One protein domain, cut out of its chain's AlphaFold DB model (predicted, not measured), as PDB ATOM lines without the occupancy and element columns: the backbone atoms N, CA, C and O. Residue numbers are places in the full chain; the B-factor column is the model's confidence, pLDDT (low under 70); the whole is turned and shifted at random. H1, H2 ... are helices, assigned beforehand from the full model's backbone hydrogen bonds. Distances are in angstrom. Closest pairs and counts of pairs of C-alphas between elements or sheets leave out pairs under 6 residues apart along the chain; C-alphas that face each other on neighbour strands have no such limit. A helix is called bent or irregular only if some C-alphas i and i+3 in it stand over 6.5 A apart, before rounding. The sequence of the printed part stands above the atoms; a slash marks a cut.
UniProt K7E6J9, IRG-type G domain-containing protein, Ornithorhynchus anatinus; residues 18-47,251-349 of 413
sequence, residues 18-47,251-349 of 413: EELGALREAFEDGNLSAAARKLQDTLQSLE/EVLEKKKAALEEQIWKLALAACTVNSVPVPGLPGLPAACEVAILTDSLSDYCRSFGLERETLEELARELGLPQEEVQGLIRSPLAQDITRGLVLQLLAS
ATOM      1  N   GLU A  18     139.061 191.587 244.317       72.00
ATOM      2  CA  GLU A  18     139.493 192.766 245.070       72.00
ATOM      3  C   GLU A  18     140.979 192.687 245.439       72.00
ATOM      4  O   GLU A  18     141.720 193.643 245.221       72.00
ATOM      5  N   GLU A  19     141.451 191.537 245.931       75.62
ATOM      6  CA  GLU A  19     142.870 191.336 246.246       75.62
ATOM      7  C   GLU A  19     143.755 191.374 244.997       75.62
ATOM      8  O   GLU A  19     144.835 191.961 245.032       75.62
ATOM      9  N   LEU A  20     143.298 190.791 243.885       80.94
ATOM     10  CA  LEU A  20     143.999 190.869 242.599       80.94
ATOM     11  C   LEU A  20     144.045 192.302 242.058       80.94
ATOM     12  O   LEU A  20     145.062 192.700 241.490       80.94
ATOM     13  N   GLY A  21     142.964 193.068 242.236       80.56
ATOM     14  CA  GLY A  21     142.904 194.485 241.884       80.56
ATOM     15  C   GLY A  21     143.911 195.307 242.685       80.56
ATOM     16  O   GLY A  21     144.768 195.960 242.099       80.56
ATOM     17  N   ALA A  22     143.893 195.172 244.012       76.38
ATOM     18  CA  ALA A  22     144.827 195.865 244.898       76.38
ATOM     19  C   ALA A  22     146.295 195.486 244.627       76.38
ATOM     20  O   ALA A  22     147.183 196.336 244.687       76.38
ATOM     21  N   LEU A  23     146.569 194.215 244.300       80.38
ATOM     22  CA  LEU A  23     147.910 193.774 243.916       80.38
ATOM     23  C   LEU A  23     148.361 194.452 242.616       80.38
ATOM     24  O   LEU A  23     149.493 194.922 242.529       80.38
ATOM     25  N   ARG A  24     147.476 194.511 241.611       82.69
ATOM     26  CA  ARG A  24     147.745 195.171 240.329       82.69
ATOM     27  C   ARG A  24     148.029 196.659 240.514       82.69
ATOM     28  O   ARG A  24     149.019 197.129 239.968       82.69
ATOM     29  N   GLU A  25     147.223 197.359 241.304       83.62
ATOM     30  CA  GLU A  25     147.439 198.777 241.620       83.62
ATOM     31  C   GLU A  25     148.802 198.997 242.287       83.62
ATOM     32  O   GLU A  25     149.588 199.824 241.835       83.62
ATOM     33  N   ALA A  26     149.159 198.179 243.286       79.44
ATOM     34  CA  ALA A  26     150.463 198.274 243.945       79.44
ATOM     35  C   ALA A  26     151.645 198.044 242.983       79.44
ATOM     36  O   ALA A  26     152.705 198.651 243.150       79.44
ATOM     37  N   PHE A  27     151.474 197.187 241.971       79.12
ATOM     38  CA  PHE A  27     152.454 197.008 240.901       79.12
ATOM     39  C   PHE A  27     152.533 198.211 239.958       79.12
ATOM     40  O   PHE A  27     153.638 198.624 239.605       79.12
ATOM     41  N   GLU A  28     151.388 198.759 239.549       83.25
ATOM     42  CA  GLU A  28     151.299 199.923 238.658       83.25
ATOM     43  C   GLU A  28     151.893 201.184 239.312       83.25
ATOM     44  O   GLU A  28     152.600 201.941 238.648       83.25
ATOM     45  N   ASP A  29     151.732 201.329 240.628       82.69
ATOM     46  CA  ASP A  29     152.310 202.414 241.433       82.69
ATOM     47  C   ASP A  29     153.795 202.191 241.796       82.69
ATOM     48  O   ASP A  29     154.411 203.011 242.483       82.69
ATOM     49  N   GLY A  30     154.396 201.069 241.374       75.56
ATOM     50  CA  GLY A  30     155.789 200.718 241.680       75.56
ATOM     51  C   GLY A  30     156.049 200.377 243.155       75.56
ATOM     52  O   GLY A  30     157.203 200.305 243.586       75.56
ATOM     53  N   ASN A  31     155.003 200.142 243.948       80.69
ATOM     54  CA  ASN A  31     155.088 199.866 245.378       80.69
ATOM     55  C   ASN A  31     155.184 198.358 245.668       80.69
ATOM     56  O   ASN A  31     154.297 197.745 246.269       80.69
ATOM     57  N   LEU A  32     156.313 197.759 245.276       76.06
ATOM     58  CA  LEU A  32     156.589 196.331 245.486       76.06
ATOM     59  C   LEU A  32     156.525 195.920 246.964       76.06
ATOM     60  O   LEU A  32     156.102 194.811 247.275       76.06
ATOM     61  N   SER A  33     156.893 196.815 247.886       75.75
ATOM     62  CA  SER A  33     156.822 196.531 249.323       75.75
ATOM     63  C   SER A  33     155.381 196.408 249.824       75.75
ATOM     64  O   SER A  33     155.107 195.547 250.661       75.75
ATOM     65  N   ALA A  34     154.454 197.230 249.324       78.62
ATOM     66  CA  ALA A  34     153.039 197.098 249.658       78.62
ATOM     67  C   ALA A  34     152.432 195.826 249.053       78.62
ATOM     68  O   ALA A  34     151.688 195.133 249.745       78.62
ATOM     69  N   ALA A  35     152.795 195.486 247.810       80.69
ATOM     70  CA  ALA A  35     152.368 194.242 247.172       80.69
ATOM     71  C   ALA A  35     152.854 193.001 247.949       80.69
ATOM     72  O   ALA A  35     152.061 192.105 248.234       80.69
ATOM     73  N   ALA A  36     154.131 192.979 248.353       80.25
ATOM     74  CA  ALA A  36     154.717 191.897 249.145       80.25
ATOM     75  C   ALA A  36     154.018 191.735 250.505       80.25
ATOM     76  O   ALA A  36     153.597 190.632 250.846       80.25
ATOM     77  N   ARG A  37     153.803 192.840 251.238       81.94
ATOM     78  CA  ARG A  37     153.084 192.817 252.523       81.94
ATOM     79  C   ARG A  37     151.657 192.301 252.364       81.94
ATOM     80  O   ARG A  37     151.230 191.447 253.128       81.94
ATOM     81  N   LYS A  38     150.936 192.764 251.340       82.88
ATOM     82  CA  LYS A  38     149.563 192.318 251.077       82.88
ATOM     83  C   LYS A  38     149.490 190.813 250.824       82.88
ATOM     84  O   LYS A  38     148.579 190.161 251.320       82.88
ATOM     85  N   LEU A  39     150.443 190.258 250.074       84.50
ATOM     86  CA  LEU A  39     150.507 188.817 249.833       84.50
ATOM     87  C   LEU A  39     150.897 188.028 251.073       84.50
ATOM     88  O   LEU A  39     150.344 186.952 251.280       84.50
ATOM     89  N   GLN A  40     151.811 188.554 251.888       83.25
ATOM     90  CA  GLN A  40     152.138 187.965 253.181       83.25
ATOM     91  C   GLN A  40     150.889 187.891 254.071       83.25
ATOM     92  O   GLN A  40     150.590 186.823 254.598       83.25
ATOM     93  N   ASP A  41     150.107 188.973 254.151       83.06
ATOM     94  CA  ASP A  41     148.842 189.001 254.893       83.06
ATOM     95  C   ASP A  41     147.840 187.973 254.339       83.06
ATOM     96  O   ASP A  41     147.207 187.244 255.106       83.06
ATOM     97  N   THR A  42     147.704 187.860 253.010       83.44
ATOM     98  CA  THR A  42     146.853 186.828 252.396       83.44
ATOM     99  C   THR A  42     147.343 185.427 252.768       83.44
ATOM    100  O   THR A  42     146.533 184.607 253.190       83.44
ATOM    101  N   LEU A  43     148.637 185.126 252.645       83.00
ATOM    102  CA  LEU A  43     149.189 183.805 252.969       83.00
ATOM    103  C   LEU A  43     148.953 183.437 254.439       83.00
ATOM    104  O   LEU A  43     148.409 182.372 254.721       83.00
ATOM    105  N   GLN A  44     149.212 184.369 255.357       82.69
ATOM    106  CA  GLN A  44     148.896 184.193 256.775       82.69
ATOM    107  C   GLN A  44     147.395 183.992 257.006       82.69
ATOM    108  O   GLN A  44     146.991 183.204 257.861       82.69
ATOM    109  N   SER A  45     146.534 184.680 256.253       81.62
ATOM    110  CA  SER A  45     145.087 184.480 256.367       81.62
ATOM    111  C   SER A  45     144.659 183.074 255.941       81.62
ATOM    112  O   SER A  45     143.755 182.524 256.563       81.62
ATOM    113  N   LEU A  46     145.329 182.474 254.944       80.06
ATOM    114  CA  LEU A  46     145.083 181.104 254.479       80.06
ATOM    115  C   LEU A  46     145.490 180.068 255.530       80.06
ATOM    116  O   LEU A  46     144.755 179.110 255.763       80.06
ATOM    117  N   GLU A  47     146.631 180.278 256.182       78.38
ATOM    118  CA  GLU A  47     147.128 179.425 257.269       78.38
ATOM    119  C   GLU A  47     146.225 179.487 258.508       78.38
ATOM    120  O   GLU A  47     146.007 178.479 259.182       78.38
ATOM    121  N   GLU A 251     147.440 160.003 245.355       90.75
ATOM    122  CA  GLU A 251     146.428 160.989 244.958       90.75
ATOM    123  C   GLU A 251     146.345 162.162 245.951       90.75
ATOM    124  O   GLU A 251     146.286 163.324 245.546       90.75
ATOM    125  N   VAL A 252     146.368 161.882 247.260       91.06
ATOM    126  CA  VAL A 252     146.356 162.932 248.290       91.06
ATOM    127  C   VAL A 252     147.637 163.758 248.233       91.06
ATOM    128  O   VAL A 252     147.572 164.986 248.289       91.06
ATOM    129  N   LEU A 253     148.793 163.110 248.068       92.69
ATOM    130  CA  LEU A 253     150.082 163.791 247.939       92.69
ATOM    131  C   LEU A 253     150.118 164.722 246.718       92.69
ATOM    132  O   LEU A 253     150.538 165.874 246.835       92.69
ATOM    133  N   GLU A 254     149.628 164.262 245.567       94.12
ATOM    134  CA  GLU A 254     149.535 165.064 244.344       94.12
ATOM    135  C   GLU A 254     148.587 166.256 244.513       94.12
ATOM    136  O   GLU A 254     148.926 167.372 244.111       94.12
ATOM    137  N   LYS A 255     147.436 166.063 245.169       92.44
ATOM    138  CA  LYS A 255     146.500 167.154 245.485       92.44
ATOM    139  C   LYS A 255     147.115 168.188 246.425       92.44
ATOM    140  O   LYS A 255     146.993 169.385 246.166       92.44
ATOM    141  N   LYS A 256     147.803 167.755 247.489       93.38
ATOM    142  CA  LYS A 256     148.520 168.659 248.406       93.38
ATOM    143  C   LYS A 256     149.602 169.440 247.677       93.38
ATOM    144  O   LYS A 256     149.681 170.655 247.831       93.38
ATOM    145  N   LYS A 257     150.395 168.760 246.845       92.94
ATOM    146  CA  LYS A 257     151.414 169.395 246.006       92.94
ATOM    147  C   LYS A 257     150.796 170.472 245.121       92.94
ATOM    148  O   LYS A 257     151.257 171.603 245.176       92.94
ATOM    149  N   ALA A 258     149.739 170.152 244.376       91.81
ATOM    150  CA  ALA A 258     149.067 171.120 243.513       91.81
ATOM    151  C   ALA A 258     148.546 172.334 244.306       91.81
ATOM    152  O   ALA A 258     148.749 173.474 243.892       91.81
ATOM    153  N   ALA A 259     147.942 172.108 245.478       88.25
ATOM    154  CA  ALA A 259     147.439 173.182 246.335       88.25
ATOM    155  C   ALA A 259     148.551 174.102 246.876       88.25
ATOM    156  O   ALA A 259     148.344 175.311 246.999       88.25
ATOM    157  N   LEU A 260     149.724 173.549 247.199       89.50
ATOM    158  CA  LEU A 260     150.888 174.323 247.645       89.50
ATOM    159  C   LEU A 260     151.582 175.031 246.470       89.50
ATOM    160  O   LEU A 260     151.985 176.185 246.608       89.50
ATOM    161  N   GLU A 261     151.655 174.399 245.292       89.38
ATOM    162  CA  GLU A 261     152.201 175.000 244.067       89.38
ATOM    163  C   GLU A 261     151.452 176.276 243.659       89.38
ATOM    164  O   GLU A 261     152.079 177.255 243.248       89.38
ATOM    165  N   GLU A 262     150.132 176.321 243.862       85.38
ATOM    166  CA  GLU A 262     149.317 177.522 243.621       85.38
ATOM    167  C   GLU A 262     149.708 178.722 244.513       85.38
ATOM    168  O   GLU A 262     149.411 179.869 244.161       85.38
ATOM    169  N   GLN A 263     150.407 178.493 245.634       85.38
ATOM    170  CA  GLN A 263     150.867 179.546 246.550       85.38
ATOM    171  C   GLN A 263     152.322 179.982 246.308       85.38
ATOM    172  O   GLN A 263     152.717 181.048 246.783       85.38
ATOM    173  N   ILE A 264     153.115 179.221 245.539       88.81
ATOM    174  CA  ILE A 264     154.562 179.459 245.371       88.81
ATOM    175  C   ILE A 264     154.862 180.863 244.848       88.81
ATOM    176  O   ILE A 264     155.770 181.520 245.347       88.81
ATOM    177  N   TRP A 265     154.110 181.352 243.859       86.31
ATOM    178  CA  TRP A 265     154.363 182.682 243.295       86.31
ATOM    179  C   TRP A 265     154.063 183.806 244.299       86.31
ATOM    180  O   TRP A 265     154.768 184.815 244.308       86.31
ATOM    181  N   LYS A 266     153.057 183.623 245.169       86.06
ATOM    182  CA  LYS A 266     152.721 184.582 246.231       86.06
ATOM    183  C   LYS A 266     153.834 184.629 247.262       86.06
ATOM    184  O   LYS A 266     154.263 185.710 247.642       86.06
ATOM    185  N   LEU A 267     154.324 183.453 247.655       88.06
ATOM    186  CA  LEU A 267     155.438 183.295 248.585       88.06
ATOM    187  C   LEU A 267     156.726 183.897 248.028       88.06
ATOM    188  O   LEU A 267     157.403 184.646 248.724       88.06
ATOM    189  N   ALA A 268     157.034 183.626 246.758       85.50
ATOM    190  CA  ALA A 268     158.204 184.180 246.089       85.50
ATOM    191  C   ALA A 268     158.171 185.712 246.077       85.50
ATOM    192  O   ALA A 268     159.180 186.343 246.380       85.50
ATOM    193  N   LEU A 269     157.014 186.309 245.776       82.31
ATOM    194  CA  LEU A 269     156.873 187.762 245.757       82.31
ATOM    195  C   LEU A 269     156.850 188.375 247.164       82.31
ATOM    196  O   LEU A 269     157.455 189.423 247.368       82.31
ATOM    197  N   ALA A 270     156.202 187.723 248.134       83.31
ATOM    198  CA  ALA A 270     156.209 188.144 249.536       83.31
ATOM    199  C   ALA A 270     157.626 188.120 250.133       83.31
ATOM    200  O   ALA A 270     157.984 189.001 250.907       83.31
ATOM    201  N   ALA A 271     158.457 187.158 249.723       82.44
ATOM    202  CA  ALA A 271     159.850 187.064 250.143       82.44
ATOM    203  C   ALA A 271     160.766 188.124 249.499       82.44
ATOM    204  O   ALA A 271     161.917 188.251 249.919       82.44
ATOM    205  N   CYS A 272     160.311 188.885 248.497       74.81
ATOM    206  CA  CYS A 272     161.081 189.975 247.901       74.81
ATOM    207  C   CYS A 272     160.859 191.287 248.671       74.81
ATOM    208  O   CYS A 272     159.751 191.815 248.724       74.81
ATOM    209  N   THR A 273     161.931 191.882 249.195       60.72
ATOM    210  CA  THR A 273     161.911 193.242 249.757       60.72
ATOM    211  C   THR A 273     162.857 194.159 248.980       60.72
ATOM    212  O   THR A 273     163.673 193.705 248.184       60.72
ATOM    213  N   VAL A 274     162.739 195.475 249.173       50.44
ATOM    214  CA  VAL A 274     163.547 196.484 248.455       50.44
ATOM    215  C   VAL A 274     164.782 196.930 249.274       50.44
ATOM    216  O   VAL A 274     165.679 197.552 248.720       50.44
ATOM    217  N   ASN A 275     164.886 196.573 250.570       46.94
ATOM    218  CA  ASN A 275     165.752 197.285 251.536       46.94
ATOM    219  C   ASN A 275     166.745 196.447 252.385       46.94
ATOM    220  O   ASN A 275     167.245 196.949 253.391       46.94
ATOM    221  N   SER A 276     167.097 195.215 252.017       46.25
ATOM    222  CA  SER A 276     168.140 194.450 252.737       46.25
ATOM    223  C   SER A 276     169.533 194.639 252.128       46.25
ATOM    224  O   SER A 276     169.710 194.606 250.910       46.25
ATOM    225  N   VAL A 277     170.531 194.796 253.004       43.72
ATOM    226  CA  VAL A 277     171.963 194.853 252.669       43.72
ATOM    227  C   VAL A 277     172.349 193.602 251.863       43.72
ATOM    228  O   VAL A 277     171.959 192.501 252.263       43.72
ATOM    229  N   PRO A 278     173.102 193.724 250.750       46.97
ATOM    230  CA  PRO A 278     173.595 192.565 250.012       46.97
ATOM    231  C   PRO A 278     174.313 191.594 250.956       46.97
ATOM    232  O   PRO A 278     175.189 192.000 251.718       46.97
ATOM    233  N   VAL A 279     173.921 190.318 250.925       48.47
ATOM    234  CA  VAL A 279     174.505 189.280 251.783       48.47
ATOM    235  C   VAL A 279     175.974 189.085 251.380       48.47
ATOM    236  O   VAL A 279     176.236 188.682 250.241       48.47
ATOM    237  N   PRO A 280     176.952 189.360 252.266       45.50
ATOM    238  CA  PRO A 280     178.359 189.156 251.943       45.50
ATOM    239  C   PRO A 280     178.628 187.679 251.616       45.50
ATOM    240  O   PRO A 280     178.262 186.800 252.392       45.50
ATOM    241  N   GLY A 281     179.267 187.404 250.473       51.50
ATOM    242  CA  GLY A 281     179.664 186.049 250.057       51.50
ATOM    243  C   GLY A 281     178.756 185.352 249.033       51.50
ATOM    244  O   GLY A 281     179.103 184.261 248.592       51.50
ATOM    245  N   LEU A 282     177.646 185.967 248.606       53.16
ATOM    246  CA  LEU A 282     176.739 185.410 247.588       53.16
ATOM    247  C   LEU A 282     176.503 186.400 246.430       53.16
ATOM    248  O   LEU A 282     175.484 187.094 246.400       53.16
ATOM    249  N   PRO A 283     177.441 186.510 245.470       43.25
ATOM    250  CA  PRO A 283     177.245 187.336 244.283       43.25
ATOM    251  C   PRO A 283     176.133 186.743 243.400       43.25
ATOM    252  O   PRO A 283     176.264 185.623 242.917       43.25
ATOM    253  N   GLY A 284     175.048 187.496 243.172       47.38
ATOM    254  CA  GLY A 284     174.010 187.143 242.189       47.38
ATOM    255  C   GLY A 284     172.577 186.997 242.708       47.38
ATOM    256  O   GLY A 284     171.686 186.774 241.895       47.38
ATOM    257  N   LEU A 285     172.318 187.159 244.010       45.81
ATOM    258  CA  LEU A 285     170.945 187.267 244.521       45.81
ATOM    259  C   LEU A 285     170.365 188.652 244.161       45.81
ATOM    260  O   LEU A 285     170.879 189.659 244.656       45.81
ATOM    261  N   PRO A 286     169.326 188.747 243.307       43.75
ATOM    262  CA  PRO A 286     168.645 190.014 243.072       43.75
ATOM    263  C   PRO A 286     167.888 190.411 244.347       43.75
ATOM    264  O   PRO A 286     167.324 189.544 244.999       43.75
ATOM    265  N   ALA A 287     167.920 191.701 244.694       49.28
ATOM    266  CA  ALA A 287     167.111 192.377 245.719       49.28
ATOM    267  C   ALA A 287     166.689 191.542 246.956       49.28
ATOM    268  O   ALA A 287     165.767 190.740 246.908       49.28
ATOM    269  N   ALA A 288     167.339 191.811 248.093       55.44
ATOM    270  CA  ALA A 288     166.802 191.666 249.449       55.44
ATOM    271  C   ALA A 288     165.691 190.607 249.668       55.44
ATOM    272  O   ALA A 288     164.515 190.929 249.830       55.44
ATOM    273  N   CYS A 289     166.088 189.334 249.723       63.22
ATOM    274  CA  CYS A 289     165.199 188.214 250.021       63.22
ATOM    275  C   CYS A 289     165.037 188.008 251.536       63.22
ATOM    276  O   CYS A 289     166.027 187.880 252.267       63.22
ATOM    277  N   GLU A 290     163.797 187.936 252.014       75.62
ATOM    278  CA  GLU A 290     163.490 187.550 253.386       75.62
ATOM    279  C   GLU A 290     163.571 186.024 253.533       75.62
ATOM    280  O   GLU A 290     162.600 185.286 253.392       75.62
ATOM    281  N   VAL A 291     164.782 185.543 253.819       82.94
ATOM    282  CA  VAL A 291     165.084 184.105 253.948       82.94
ATOM    283  C   VAL A 291     164.244 183.426 255.038       82.94
ATOM    284  O   VAL A 291     164.024 182.222 254.959       82.94
ATOM    285  N   ALA A 292     163.768 184.177 256.037       84.00
ATOM    286  CA  ALA A 292     162.892 183.660 257.088       84.00
ATOM    287  C   ALA A 292     161.578 183.117 256.505       84.00
ATOM    288  O   ALA A 292     161.290 181.945 256.702       84.00
ATOM    289  N   ILE A 293     160.889 183.897 255.659       84.31
ATOM    290  CA  ILE A 293     159.646 183.475 254.989       84.31
ATOM    291  C   ILE A 293     159.851 182.160 254.227       84.31
ATOM    292  O   ILE A 293     159.043 181.240 254.329       84.31
ATOM    293  N   LEU A 294     160.957 182.036 253.488       87.62
ATOM    294  CA  LEU A 294     161.268 180.817 252.733       87.62
ATOM    295  C   LEU A 294     161.621 179.628 253.637       87.62
ATOM    296  O   LEU A 294     161.288 178.493 253.309       87.62
ATOM    297  N   THR A 295     162.302 179.884 254.755       89.12
ATOM    298  CA  THR A 295     162.668 178.864 255.750       89.12
ATOM    299  C   THR A 295     161.413 178.302 256.417       89.12
ATOM    300  O   THR A 295     161.258 177.082 256.489       89.12
ATOM    301  N   ASP A 296     160.497 179.179 256.824       88.00
ATOM    302  CA  ASP A 296     159.218 178.810 257.434       88.00
ATOM    303  C   ASP A 296     158.365 178.020 256.430       88.00
ATOM    304  O   ASP A 296     157.960 176.893 256.708       88.00
ATOM    305  N   SER A 297     158.244 178.518 255.195       88.81
ATOM    306  CA  SER A 297     157.476 177.852 254.131       88.81
ATOM    307  C   SER A 297     158.000 176.455 253.789       88.81
ATOM    308  O   SER A 297     157.229 175.515 253.614       88.81
ATOM    309  N   LEU A 298     159.324 176.291 253.677       89.88
ATOM    310  CA  LEU A 298     159.926 174.981 253.415       89.88
ATOM    311  C   LEU A 298     159.713 174.019 254.587       89.88
ATOM    312  O   LEU A 298     159.467 172.835 254.360       89.88
ATOM    313  N   SER A 299     159.758 174.524 255.822       89.06
ATOM    314  CA  SER A 299     159.442 173.736 257.016       89.06
ATOM    315  C   SER A 299     157.984 173.275 257.003       89.06
ATOM    316  O   SER A 299     157.698 172.107 257.270       89.06
ATOM    317  N   ASP A 300     157.062 174.151 256.601       88.00
ATOM    318  CA  ASP A 300     155.642 173.829 256.464       88.00
ATOM    319  C   ASP A 300     155.385 172.802 255.358       88.00
ATOM    320  O   ASP A 300     154.548 171.908 255.522       88.00
ATOM    321  N   TYR A 301     156.134 172.850 254.253       89.50
ATOM    322  CA  TYR A 301     156.079 171.810 253.225       89.50
ATOM    323  C   TYR A 301     156.573 170.468 253.765       89.50
ATOM    324  O   TYR A 301     155.881 169.461 253.600       89.50
ATOM    325  N   CYS A 302     157.712 170.438 254.464       89.56
ATOM    326  CA  CYS A 302     158.204 169.215 255.100       89.56
ATOM    327  C   CYS A 302     157.164 168.621 256.057       89.56
ATOM    328  O   CYS A 302     156.881 167.424 255.985       89.56
ATOM    329  N   ARG A 303     156.508 169.459 256.869       88.75
ATOM    330  CA  ARG A 303     155.405 169.041 257.746       88.75
ATOM    331  C   ARG A 303     154.222 168.472 256.968       88.75
ATOM    332  O   ARG A 303     153.743 167.379 257.282       88.75
ATOM    333  N   SER A 304     153.796 169.168 255.914       89.12
ATOM    334  CA  SER A 304     152.671 168.779 255.050       89.12
ATOM    335  C   SER A 304     152.866 167.402 254.408       89.12
ATOM    336  O   SER A 304     151.908 166.635 254.272       89.12
ATOM    337  N   PHE A 305     154.109 167.070 254.053       90.31
ATOM    338  CA  PHE A 305     154.490 165.808 253.418       90.31
ATOM    339  C   PHE A 305     155.030 164.750 254.391       90.31
ATOM    340  O   PHE A 305     155.319 163.636 253.964       90.31
ATOM    341  N   GLY A 306     155.089 165.038 255.696       88.62
ATOM    342  CA  GLY A 306     155.556 164.074 256.698       88.62
ATOM    343  C   GLY A 306     157.053 163.777 256.614       88.62
ATOM    344  O   GLY A 306     157.476 162.678 256.945       88.62
ATOM    345  N   LEU A 307     157.842 164.754 256.170       88.56
ATOM    346  CA  LEU A 307     159.304 164.679 256.097       88.56
ATOM    347  C   LEU A 307     159.978 165.141 257.401       88.56
ATOM    348  O   LEU A 307     161.194 165.291 257.452       88.56
ATOM    349  N   GLU A 308     159.186 165.400 258.443       85.56
ATOM    350  CA  GLU A 308     159.673 165.694 259.789       85.56
ATOM    351  C   GLU A 308     160.315 164.454 260.408       85.56
ATOM    352  O   GLU A 308     159.907 163.318 260.150       85.56
ATOM    353  N   ARG A 309     161.312 164.683 261.259       85.38
ATOM    354  CA  ARG A 309     162.125 163.627 261.859       85.38
ATOM    355  C   ARG A 309     161.280 162.609 262.614       85.38
ATOM    356  O   ARG A 309     161.448 161.417 262.392       85.38
ATOM    357  N   GLU A 310     160.343 163.084 263.427       84.81
ATOM    358  CA  GLU A 310     159.454 162.263 264.246       84.81
ATOM    359  C   GLU A 310     158.568 161.365 263.367       84.81
ATOM    360  O   GLU A 310     158.467 160.164 263.603       84.81
ATOM    361  N   THR A 311     158.002 161.919 262.286       86.44
ATOM    362  CA  THR A 311     157.182 161.151 261.330       86.44
ATOM    363  C   THR A 311     158.013 160.109 260.574       86.44
ATOM    364  O   THR A 311     157.548 158.996 260.330       86.44
ATOM    365  N   LEU A 312     159.258 160.434 260.212       88.25
ATOM    366  CA  LEU A 312     160.161 159.481 259.563       88.25
ATOM    367  C   LEU A 312     160.617 158.369 260.521       88.25
ATOM    368  O   LEU A 312     160.773 157.232 260.084       88.25
ATOM    369  N   GLU A 313     160.798 158.662 261.811       87.75
ATOM    370  CA  GLU A 313     161.095 157.660 262.848       87.75
ATOM    371  C   GLU A 313     159.930 156.696 263.063       87.75
ATOM    372  O   GLU A 313     160.137 155.487 263.187       87.75
ATOM    373  N   GLU A 314     158.703 157.215 263.088       84.88
ATOM    374  CA  GLU A 314     157.489 156.402 263.146       84.88
ATOM    375  C   GLU A 314     157.381 155.489 261.925       84.88
ATOM    376  O   GLU A 314     157.214 154.280 262.085       84.88
ATOM    377  N   LEU A 315     157.582 156.030 260.720       86.50
ATOM    378  CA  LEU A 315     157.576 155.244 259.488       86.50
ATOM    379  C   LEU A 315     158.678 154.172 259.483       86.50
ATOM    380  O   LEU A 315     158.427 153.028 259.112       86.50
ATOM    381  N   ALA A 316     159.890 154.508 259.925       90.06
ATOM    382  CA  ALA A 316     160.991 153.554 260.041       90.06
ATOM    383  C   ALA A 316     160.641 152.405 260.999       90.06
ATOM    384  O   ALA A 316     160.846 151.234 260.669       90.06
ATOM    385  N   ARG A 317     160.017 152.724 262.141       89.56
ATOM    386  CA  ARG A 317     159.526 151.738 263.113       89.56
ATOM    387  C   ARG A 317     158.438 150.841 262.526       89.56
ATOM    388  O   ARG A 317     158.488 149.633 262.738       89.56
ATOM    389  N   GLU A 318     157.486 151.403 261.780       85.31
ATOM    390  CA  GLU A 318     156.431 150.639 261.098       85.31
ATOM    391  C   GLU A 318     156.994 149.672 260.047       85.31
ATOM    392  O   GLU A 318     156.505 148.550 259.909       85.31
ATOM    393  N   LEU A 319     158.026 150.097 259.313       88.31
ATOM    394  CA  LEU A 319     158.671 149.297 258.271       88.31
ATOM    395  C   LEU A 319     159.724 148.320 258.813       88.31
ATOM    396  O   LEU A 319     160.158 147.432 258.082       88.31
ATOM    397  N   GLY A 320     160.130 148.466 260.077       92.12
ATOM    398  CA  GLY A 320     161.223 147.694 260.669       92.12
ATOM    399  C   GLY A 320     162.595 148.030 260.075       92.12
ATOM    400  O   GLY A 320     163.470 147.166 260.051       92.12
ATOM    401  N   LEU A 321     162.773 149.258 259.580       92.44
ATOM    402  CA  LEU A 321     164.011 149.747 258.968       92.44
ATOM    403  C   LEU A 321     164.726 150.750 259.893       92.44
ATOM    404  O   LEU A 321     164.066 151.410 260.698       92.44
ATOM    405  N   PRO A 322     166.057 150.910 259.784       90.88
ATOM    406  CA  PRO A 322     166.767 152.023 260.407       90.88
ATOM    407  C   PRO A 322     166.281 153.373 259.864       90.88
ATOM    408  O   PRO A 322     165.953 153.505 258.682       90.88
ATOM    409  N   GLN A 323     166.280 154.400 260.714       86.31
ATOM    410  CA  GLN A 323     165.853 155.751 260.333       86.31
ATOM    411  C   GLN A 323     166.698 156.309 259.179       86.31
ATOM    412  O   GLN A 323     166.168 156.953 258.274       86.31
ATOM    413  N   GLU A 324     168.000 156.028 259.180       87.06
ATOM    414  CA  GLU A 324     168.945 156.494 258.166       87.06
ATOM    415  C   GLU A 324     168.642 155.899 256.789       87.06
ATOM    416  O   GLU A 324     168.848 156.559 255.770       87.06
ATOM    417  N   GLU A 325     168.123 154.669 256.746       88.94
ATOM    418  CA  GLU A 325     167.725 154.020 255.499       88.94
ATOM    419  C   GLU A 325     166.492 154.707 254.907       88.94
ATOM    420  O   GLU A 325     166.495 155.061 253.729       88.94
ATOM    421  N   VAL A 326     165.480 154.995 255.733       87.06
ATOM    422  CA  VAL A 326     164.279 155.733 255.308       87.06
ATOM    423  C   VAL A 326     164.631 157.156 254.863       87.06
ATOM    424  O   VAL A 326     164.171 157.602 253.812       87.06
ATOM    425  N   GLN A 327     165.497 157.855 255.603       85.06
ATOM    426  CA  GLN A 327     165.990 159.181 255.216       85.06
ATOM    427  C   GLN A 327     166.789 159.141 253.908       85.06
ATOM    428  O   GLN A 327     166.626 160.018 253.061       85.06
ATOM    429  N   GLY A 328     167.601 158.101 253.698       84.50
ATOM    430  CA  GLY A 328     168.383 157.904 252.477       84.50
ATOM    431  C   GLY A 328     167.539 157.720 251.209       84.50
ATOM    432  O   GLY A 328     168.028 157.976 250.106       84.50
ATOM    433  N   LEU A 329     166.265 157.330 251.338       86.19
ATOM    434  CA  LEU A 329     165.327 157.244 250.211       86.19
ATOM    435  C   LEU A 329     164.842 158.623 249.733       86.19
ATOM    436  O   LEU A 329     164.396 158.764 248.587       86.19
ATOM    437  N   ILE A 330     164.941 159.654 250.577       85.56
ATOM    438  CA  ILE A 330     164.502 161.009 250.252       85.56
ATOM    439  C   ILE A 330     165.537 161.655 249.326       85.56
ATOM    440  O   ILE A 330     166.619 162.067 249.729       85.56
ATOM    441  N   ARG A 331     165.182 161.792 248.045       82.56
ATOM    442  CA  ARG A 331     166.057 162.396 247.018       82.56
ATOM    443  C   ARG A 331     166.151 163.923 247.100       82.56
ATOM    444  O   ARG A 331     166.968 164.528 246.407       82.56
ATOM    445  N   SER A 332     165.265 164.545 247.868       80.44
ATOM    446  CA  SER A 332     165.184 165.996 248.016       80.44
ATOM    447  C   SER A 332     166.273 166.509 248.966       80.44
ATOM    448  O   SER A 332     166.526 165.864 249.981       80.44
ATOM    449  N   PRO A 333     166.864 167.699 248.729       74.62
ATOM    450  CA  PRO A 333     167.739 168.350 249.713       74.62
ATOM    451  C   PRO A 333     167.019 168.692 251.030       74.62
ATOM    452  O   PRO A 333     167.671 169.031 252.010       74.62
ATOM    453  N   LEU A 334     165.687 168.583 251.058       76.50
ATOM    454  CA  LEU A 334     164.836 168.779 252.232       76.50
ATOM    455  C   LEU A 334     164.791 167.557 253.172       76.50
ATOM    456  O   LEU A 334     163.980 167.529 254.087       76.50
ATOM    457  N   ALA A 335     165.632 166.541 252.946       68.19
ATOM    458  CA  ALA A 335     165.777 165.385 253.840       68.19
ATOM    459  C   ALA A 335     166.448 165.724 255.189       68.19
ATOM    460  O   ALA A 335     166.526 164.873 256.071       68.19
ATOM    461  N   GLN A 336     166.988 166.937 255.323       72.69
ATOM    462  CA  GLN A 336     167.687 167.436 256.508       72.69
ATOM    463  C   GLN A 336     166.916 168.604 257.127       72.69
ATOM    464  O   GLN A 336     166.010 169.159 256.503       72.69
ATOM    465  N   ASP A 337     167.313 169.013 258.334       81.00
ATOM    466  CA  ASP A 337     166.718 170.159 259.020       81.00
ATOM    467  C   ASP A 337     166.752 171.422 258.139       81.00
ATOM    468  O   ASP A 337     167.793 171.824 257.600       81.00
ATOM    469  N   ILE A 338     165.597 172.077 258.015       87.38
ATOM    470  CA  ILE A 338     165.452 173.293 257.219       87.38
ATOM    471  C   ILE A 338     166.078 174.459 257.983       87.38
ATOM    472  O   ILE A 338     165.531 174.968 258.958       87.38
ATOM    473  N   THR A 339     167.258 174.889 257.537       88.62
ATOM    474  CA  THR A 339     167.999 176.004 258.139       88.62
ATOM    475  C   THR A 339     168.131 177.172 257.173       88.62
ATOM    476  O   THR A 339     168.178 176.998 255.954       88.62
ATOM    477  N   ARG A 340     168.318 178.381 257.716       84.81
ATOM    478  CA  ARG A 340     168.636 179.577 256.916       84.81
ATOM    479  C   ARG A 340     169.822 179.347 255.966       84.81
ATOM    480  O   ARG A 340     169.810 179.837 254.840       84.81
ATOM    481  N   GLY A 341     170.841 178.610 256.419       85.19
ATOM    482  CA  GLY A 341     172.016 178.265 255.615       85.19
ATOM    483  C   GLY A 341     171.668 177.375 254.421       85.19
ATOM    484  O   GLY A 341     172.094 177.671 253.305       85.19
ATOM    485  N   LEU A 342     170.830 176.354 254.635       86.50
ATOM    486  CA  LEU A 342     170.331 175.486 253.566       86.50
ATOM    487  C   LEU A 342     169.550 176.287 252.518       86.50
ATOM    488  O   LEU A 342     169.801 176.137 251.325       86.50
ATOM    489  N   VAL A 343     168.655 177.185 252.943       86.62
ATOM    490  CA  VAL A 343     167.878 178.022 252.012       86.62
ATOM    491  C   VAL A 343     168.788 178.920 251.176       86.62
ATOM    492  O   VAL A 343     168.640 178.978 249.957       86.62
ATOM    493  N   LEU A 344     169.778 179.571 251.796       83.56
ATOM    494  CA  LEU A 344     170.764 180.380 251.073       83.56
ATOM    495  C   LEU A 344     171.566 179.548 250.063       83.56
ATOM    496  O   LEU A 344     171.793 180.003 248.945       83.56
ATOM    497  N   GLN A 345     171.955 178.324 250.424       84.31
ATOM    498  CA  GLN A 345     172.651 177.407 249.521       84.31
ATOM    499  C   GLN A 345     171.772 176.981 248.337       84.31
ATOM    500  O   GLN A 345     172.257 176.922 247.205       84.31
ATOM    501  N   LEU A 346     170.487 176.696 248.570       84.75
ATOM    502  CA  LEU A 346     169.536 176.343 247.512       84.75
ATOM    503  C   LEU A 346     169.295 177.513 246.556       84.75
ATOM    504  O   LEU A 346     169.290 177.307 245.347       84.75
ATOM    505  N   LEU A 347     169.170 178.735 247.081       80.81
ATOM    506  CA  LEU A 347     169.031 179.948 246.270       80.81
ATOM    507  C   LEU A 347     170.295 180.274 245.459       80.81
ATOM    508  O   LEU A 347     170.199 180.807 244.357       80.81
ATOM    509  N   ALA A 348     171.475 179.965 246.002       76.12
ATOM    510  CA  ALA A 348     172.761 180.169 245.337       76.12
ATOM    511  C   ALA A 348     173.110 179.064 244.326       76.12
ATOM    512  O   ALA A 348     174.003 179.237 243.494       76.12
ATOM    513  N   SER A 349     172.433 177.915 244.400       73.00
ATOM    514  CA  SER A 349     172.646 176.810 243.472       73.00
ATOM    515  C   SER A 349     172.055 177.166 242.105       73.00
ATOM    516  O   SER A 349     170.922 177.644 242.040       73.00
TER     517      SER A 349
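This is residues 18 to 47 and 251 to 349 of the 413 residues of the protein "IRG-type G domain-containing protein" of Ornithorhynchus anatinus (UniProt K7E6J9). What shape do these atoms make? Four helices, H1 to H4, follow one another in a loose, staggered chain of antiparallel neighbours, and H7 crosses the early part of H4. Beyond the far end of H4, H5 and H6 form a small corner of their own at one end of the longest axis, while a wide loop, residues 271 to 290, joins H3 to H4. What is it built of? The printed part has 129 residues with seven named helices, H1 to H7 in chain order, and no named strand; the class is all helix. It is loose, with a radius of gyration of the C-alphas of 17.7 A and spans of 59 by 39 by 18 A, only just flat.

How do the first helices stand? H1, residues 18 to 28, and H2, residues 32 to 47, touch as a helical hairpin, opposite ways at a shallow tilt of 23 degrees; their closest C-alphas, Ala 26 and Ala 35, are 5.5 A apart, and H2 touches H1 with residues 32 to 38 alone. H3, residues 251 to 270, touches H2 with residues 263 to 270 alone, opposite ways at a shallow tilt of 29 degrees; their closest C-alphas, Ala 36 and Ala 270, are 4.1 A apart. What follows H3? H4, residues 291 to 305, makes a helical hairpin with H3, opposite ways at a shallow tilt of 7 degrees; their closest C-alphas, Leu 253 and Phe 305, are 7.3 A apart. H7, residues 340 to 348, touches H4 at residues 291 to 295 alone, about perpendicular at 82 degrees, with C-alphas 295 and 340 closest at 6.1 A. Where are the other two? H5, residues 309 to 319, and H6, residues 323 to 328, touch about perpendicular at 80 degrees, with C-alphas 316 and 323 closest at 5.3 A; both are apart from H4 and H7. Are the helix backbones whole? In H1, H2, H4, H5, H6 and H7 every O i to N i+4 pair is within hydrogen-bond range; in H3 it is 13 of 16.

Where does the printed part begin and end? C-alpha 18 begins H1 at (139.493, 192.766, 245.070), and C-alpha 348 ends H7 at (172.761, 180.169, 245.337). Which helices are long? From first to last C-alpha, H3 spans 29.2 A, H2 22.7 A and H4 21.1 A. Is H3 even? It is irregular, with C-alphas 262 and 265 7.2 A apart, and has a kink of 38 degrees near residue 263.

How far does it reach? The two C-alphas farthest apart, Asp 29 and Gly 320, are 58.7 A apart. Is anything missing? Residues 48 to 250 are not printed, and C-alphas 47 and 251 are 22.2 A apart across the cut. Which links are long, and where is confidence low? H3 to H4 and H6 to H7 are long links; pLDDT is under 70 at residues 273 to 289 and at residue 335.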